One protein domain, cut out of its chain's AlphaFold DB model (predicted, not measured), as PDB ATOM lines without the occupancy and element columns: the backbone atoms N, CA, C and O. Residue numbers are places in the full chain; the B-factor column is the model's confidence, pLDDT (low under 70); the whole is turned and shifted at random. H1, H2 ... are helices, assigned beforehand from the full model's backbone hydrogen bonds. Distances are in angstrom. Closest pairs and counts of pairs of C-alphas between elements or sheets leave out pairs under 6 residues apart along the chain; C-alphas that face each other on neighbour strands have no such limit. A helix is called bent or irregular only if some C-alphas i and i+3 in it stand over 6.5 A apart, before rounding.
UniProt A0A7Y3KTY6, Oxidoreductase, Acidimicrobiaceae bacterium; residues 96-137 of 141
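AT A GLANCE: This is residues 96 to 137 of the 141 residues of the protein "Oxidoreductase" of Acidimicrobiaceae bacterium (UniProt A0A7Y3KTY6). Two helices stand apart toward opposite ends of an elongated, loose shape, with an extended stretch, residues 120 to 127, reaching from one to the other. Before the first helix, H1, residues 96 to 102 run alongside it in the opposite direction, and the backbone folds back through residues 103 to 106 into H1; the shorter helix, H2, lies at the other end. The printed part has 42 residues, with two named helices in the order H1, H2 and no named strand; the class is all helix. The whole is loose, with a radius of gyration of the C-alphas of 11.8 A, and the C-alphas span 32 by 20 by 13 A along their three main axes.

IN THESE COORDINATES: The printed part begins at Trp 96, whose C-alpha is at (262.750, 435.276, 384.502). H1, the longest helix, holds residues 107 to 119 and measures 18.8 A from first to last C-alpha; it begins at C-alpha 107 at (265.692, 448.399, 398.680). H2 holds residues 128 to 136, measures 12.2 A and ends at C-alpha 136 at (258.117, 426.663, 393.905).

HOW THE PARTS SIT: H1 and H2 are apart, with no C-alpha of the one within 8 A of the other. A short link of 8 residues joins them. In H1 and H2 every O i to N i+4 pair is within hydrogen-bond range, and neither helix is bent or irregular.

THE WHOLE: The two C-alphas farthest apart are those of Asp 104 and Asn 126, 33.0 A. The C-alphas of Trp 96 and Gly 137, the first and last printed, are 13.9 A apart. The printed part has no cut. The mean pLDDT of the printed part is 94.7, and no printed residue is under 70.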
ATOM      1  N   TRP A  96     261.296 435.398 384.594       97.38
ATOM      2  CA  TRP A  96     262.750 435.276 384.502       97.38
ATOM      3  C   TRP A  96     263.281 434.292 385.553       97.38
ATOM      4  O   TRP A  96     262.510 433.638 386.250       97.38
ATOM      5  N   GLY A  97     264.603 434.155 385.672       95.81
ATOM      6  CA  GLY A  97     265.203 433.168 386.568       95.81
ATOM      7  C   GLY A  97     264.792 433.349 388.035       95.81
ATOM      8  O   GLY A  97     264.742 434.472 388.545       95.81
ATOM      9  N   THR A  98     264.553 432.237 388.728       95.81
ATOM     10  CA  THR A  98     264.263 432.221 390.168       95.81
ATOM     11  C   THR A  98     265.498 432.632 390.969       95.81
ATOM     12  O   THR A  98     266.584 432.073 390.799       95.81
ATOM     13  N   VAL A  99     265.334 433.597 391.874       96.19
ATOM     14  CA  VAL A  99     266.350 434.011 392.850       96.19
ATOM     15  C   VAL A  99     265.751 433.939 394.249       96.19
ATOM     16  O   VAL A  99     264.609 434.340 394.456       96.19
ATOM     17  N   LEU A 100     266.512 433.413 395.206       95.19
ATOM     18  CA  LEU A 100     266.061 433.324 396.591       95.19
ATOM     19  C   LEU A 100     266.109 434.706 397.247       95.19
ATOM     20  O   LEU A 100     267.087 435.441 397.087       95.19
ATOM     21  N   VAL A 101     265.052 435.032 397.983       96.12
ATOM     22  CA  VAL A 101     264.933 436.278 398.742       96.12
ATOM     23  C   VAL A 101     265.502 436.046 400.152       96.12
ATOM     24  O   VAL A 101     265.121 435.057 400.780       96.12
ATOM     25  N   PRO A 102     266.431 436.888 400.644       95.38
ATOM     26  CA  PRO A 102     266.947 436.798 402.012       95.38
ATOM     27  C   PRO A 102     265.890 437.221 403.049       95.38
ATOM     28  O   PRO A 102     264.907 437.869 402.702       95.38
ATOM     29  N   GLU A 103     266.103 436.874 404.324       95.00
ATOM     30  CA  GLU A 103     265.179 437.240 405.415       95.00
ATOM     31  C   GLU A 103     265.116 438.754 405.667       95.00
ATOM     32  O   GLU A 103     264.037 439.287 405.922       95.00
ATOM     33  N   ASP A 104     266.255 439.446 405.567       94.44
ATOM     34  CA  ASP A 104     266.340 440.905 405.638       94.44
ATOM     35  C   ASP A 104     266.548 441.467 404.226       94.44
ATOM     36  O   ASP A 104     267.532 441.139 403.555       94.44
ATOM     37  N   LEU A 105     265.585 442.259 403.748       96.81
ATOM     38  CA  LEU A 105     265.540 442.764 402.379       96.81
ATOM     39  C   LEU A 105     265.448 444.291 402.378       96.81
ATOM     40  O   LEU A 105     264.374 444.867 402.569       96.81
ATOM     41  N   GLY A 106     266.570 444.944 402.087       97.38
ATOM     42  CA  GLY A 106     266.609 446.365 401.781       97.38
ATOM     43  C   GLY A 106     266.259 446.660 400.320       97.38
ATOM     44  O   GLY A 106     266.221 445.787 399.447       97.38
ATOM     45  N   ALA A 107     266.018 447.941 400.031       97.25
ATOM     46  CA  ALA A 107     265.692 448.399 398.680       97.25
ATOM     47  C   ALA A 107     266.822 448.110 397.674       97.25
ATOM     48  O   ALA A 107     266.551 447.696 396.548       97.25
ATOM     49  N   HIS A 108     268.086 448.270 398.086       96.19
ATOM     50  CA  HIS A 108     269.227 447.969 397.222       96.19
ATOM     51  C   HIS A 108     269.340 446.461 396.951       96.19
ATOM     52  O   HIS A 108     269.539 446.074 395.794       96.19
ATOM     53  N   GLU A 109     269.184 445.602 397.968       97.25
ATOM     54  CA  GLU A 109     269.180 444.154 397.741       97.25
ATOM     55  C   GLU A 109     268.062 443.746 396.773       97.25
ATOM     56  O   GLU A 109     268.305 442.944 395.873       97.25
ATOM     57  N   LEU A 110     266.864 444.330 396.887       97.88
ATOM     58  CA  LEU A 110     265.760 444.052 395.963       97.88
ATOM     59  C   LEU A 110     266.123 444.377 394.505       97.88
ATOM     60  O   LEU A 110     265.864 443.565 393.613       97.88
ATOM     61  N   GLU A 111     266.745 445.529 394.245       98.06
ATOM     62  CA  GLU A 111     267.192 445.895 392.895       98.06
ATOM     63  C   GLU A 111     268.208 444.891 392.328       98.06
ATOM     64  O   GLU A 111     268.129 444.519 391.151       98.06
ATOM     65  N   GLU A 112     269.136 444.416 393.163       97.56
ATOM     66  CA  GLU A 112     270.111 443.388 392.787       97.56
ATOM     67  C   GLU A 112     269.425 442.057 392.461       97.56
ATOM     68  O   GLU A 112     269.706 441.447 391.426       97.56
ATOM     69  N   LEU A 113     268.485 441.618 393.300       98.06
ATOM     70  CA  LEU A 113     267.732 440.384 393.080       98.06
ATOM     71  C   LEU A 113     266.942 440.435 391.770       98.06
ATOM     72  O   LEU A 113     267.016 439.498 390.974       98.06
ATOM     73  N   VAL A 114     266.252 441.544 391.484       98.00
ATOM     74  CA  VAL A 114     265.521 441.720 390.218       98.00
ATOM     75  C   VAL A 114     266.470 441.689 389.021       98.00
ATOM     76  O   VAL A 114     266.149 441.073 388.000       98.00
ATOM     77  N   ARG A 115     267.650 442.316 389.121       98.19
ATOM     78  CA  ARG A 115     268.656 442.275 388.049       98.19
ATOM     79  C   ARG A 115     269.148 440.852 387.801       98.19
ATOM     80  O   ARG A 115     269.202 440.423 386.651       98.19
ATOM     81  N   ARG A 116     269.458 440.112 388.868       98.00
ATOM     82  CA  ARG A 116     269.883 438.707 388.796       98.00
ATOM     83  C   ARG A 116     268.800 437.810 388.208       98.00
ATOM     84  O   ARG A 116     269.118 436.984 387.359       98.00
ATOM     85  N   SER A 117     267.541 438.003 388.601       98.00
ATOM     86  CA  SER A 117     266.408 437.276 388.022       98.00
ATOM     87  C   SER A 117     266.346 437.492 386.509       98.00
ATOM     88  O   SER A 117     266.413 436.523 385.755       98.00
ATOM     89  N   LYS A 118     266.366 438.755 386.053       97.88
ATOM     90  CA  LYS A 118     266.354 439.133 384.624       97.88
ATOM     91  C   LYS A 118     267.559 438.642 383.814       97.88
ATOM     92  O   LYS A 118     267.478 438.615 382.591       97.88
ATOM     93  N   ALA A 119     268.669 438.287 384.462       97.62
ATOM     94  CA  ALA A 119     269.825 437.681 383.801       97.62
ATOM     95  C   ALA A 119     269.651 436.169 383.555       97.62
ATOM     96  O   ALA A 119     270.411 435.582 382.783       97.62
ATOM     97  N   GLY A 120     268.677 435.533 384.213       95.62
ATOM     98  CA  GLY A 120     268.316 434.140 383.977       95.62
ATOM     99  C   GLY A 120     267.564 433.933 382.655       95.62
ATOM    100  O   GLY A 120     267.134 434.898 382.024       95.62
ATOM    101  N   PRO A 121     267.385 432.677 382.216       94.69
ATOM    102  CA  PRO A 121     266.604 432.383 381.023       94.69
ATOM    103  C   PRO A 121     265.118 432.719 381.252       94.69
ATOM    104  O   PRO A 121     264.589 432.405 382.322       94.69
ATOM    105  N   PRO A 122     264.430 433.322 380.269       96.06
ATOM    106  CA  PRO A 122     262.996 433.545 380.352       96.06
ATOM    107  C   PRO A 122     262.235 432.224 380.177       96.06
ATOM    108  O   PRO A 122     262.632 431.368 379.384       96.06
ATOM    109  N   LYS A 123     261.116 432.086 380.884       95.00
ATOM    110  CA  LYS A 123     260.187 430.960 380.791       95.00
ATOM    111  C   LYS A 123     258.792 431.454 380.442       95.00
ATOM    112  O   LYS A 123     258.324 432.449 380.991       95.00
ATOM    113  N   GLU A 124     258.126 430.735 379.550       93.19
ATOM    114  CA  GLU A 124     256.711 430.921 379.239       93.19
ATOM    115  C   GLU A 124     255.902 429.815 379.904       93.19
ATOM    116  O   GLU A 124     256.326 428.663 379.936       93.19
ATOM    117  N   PHE A 125     254.714 430.165 380.383       90.56
ATOM    118  CA  PHE A 125     253.777 429.219 380.985       90.56
ATOM    119  C   PHE A 125     252.429 429.328 380.299       90.56
ATOM    120  O   PHE A 125     252.068 430.408 379.830       90.56
ATOM    121  N   ASN A 126     251.650 428.251 380.272       83.44
ATOM    122  CA  ASN A 126     250.305 428.264 379.695       83.44
ATOM    123  C   ASN A 126     249.246 428.733 380.702       83.44
ATOM    124  O   ASN A 126     248.170 429.179 380.314       83.44
ATOM    125  N   GLY A 127     249.559 428.697 381.999       85.44
ATOM    126  CA  GLY A 127     248.657 429.148 383.053       85.44
ATOM    127  C   GLY A 127     249.367 429.420 384.374       85.44
ATOM    128  O   GLY A 127     250.491 428.980 384.598       85.44
ATOM    129  N   ALA A 128     248.678 430.132 385.266       87.12
ATOM    130  CA  ALA A 128     249.224 430.526 386.565       87.12
ATOM    131  C   ALA A 128     249.564 429.325 387.464       87.12
ATOM    132  O   ALA A 128     250.524 429.384 388.219       87.12
ATOM    133  N   THR A 129     248.805 428.229 387.370       89.56
ATOM    134  CA  THR A 129     249.076 427.002 388.134       89.56
ATOM    135  C   THR A 129     250.415 426.373 387.748       89.56
ATOM    136  O   THR A 129     251.186 425.999 388.622       89.56
ATOM    137  N   GLU A 130     250.704 426.280 386.447       90.50
ATOM    138  CA  GLU A 130     251.975 425.746 385.939       90.50
ATOM    139  C   GLU A 130     253.151 426.627 386.373       90.50
ATOM    140  O   GLU A 130     254.130 426.118 386.915       90.50
ATOM    141  N   ALA A 131     253.002 427.945 386.198       92.38
ATOM    142  CA  ALA A 131     253.989 428.932 386.619       92.38
ATOM    143  C   ALA A 131     254.287 428.842 388.122       92.38
ATOM    144  O   ALA A 131     255.441 428.793 388.528       92.38
ATOM    145  N   PHE A 132     253.242 428.743 388.952       94.06
ATOM    146  CA  PHE A 132     253.378 428.643 390.402       94.06
ATOM    147  C   PHE A 132     254.177 427.410 390.833       94.06
ATOM    148  O   PHE A 132     255.088 427.527 391.647       94.06
ATOM    149  N   PHE A 133     253.853 426.233 390.294       93.81
ATOM    150  CA  PHE A 133     254.567 425.013 390.658       93.81
ATOM    151  C   PHE A 133     256.037 425.077 390.211       93.81
ATOM    152  O   PHE A 133     256.918 424.845 391.042       93.81
ATOM    153  N   ASP A 134     256.323 425.503 388.969       94.44
ATOM    154  CA  ASP A 134     257.710 425.720 388.514       94.44
ATOM    155  C   ASP A 134     258.460 426.708 389.421       94.44
ATOM    156  O   ASP A 134     259.592 426.428 389.825       94.44
ATOM    157  N   PHE A 135     257.814 427.812 389.808       94.94
ATOM    158  CA  PHE A 135     258.383 428.813 390.707       94.94
ATOM    159  C   PHE A 135     258.734 428.233 392.086       94.94
ATOM    160  O   PHE A 135     259.799 428.539 392.626       94.94
ATOM    161  N   MET A 136     257.885 427.358 392.632       94.12
ATOM    162  CA  MET A 136     258.117 426.663 393.905       94.12
ATOM    163  C   MET A 136     259.129 425.508 393.799       94.12
ATOM    164  O   MET A 136     259.502 424.924 394.817       94.12
ATOM    165  N   GLY A 137     259.599 425.173 392.593       87.31
ATOM    166  CA  GLY A 137     260.461 424.013 392.347       87.31
ATOM    167  C   GLY A 137     259.717 422.673 392.396       87.31
ATOM    168  O   GLY A 137     260.347 421.614 392.424       87.31
TER     169      GLY A 137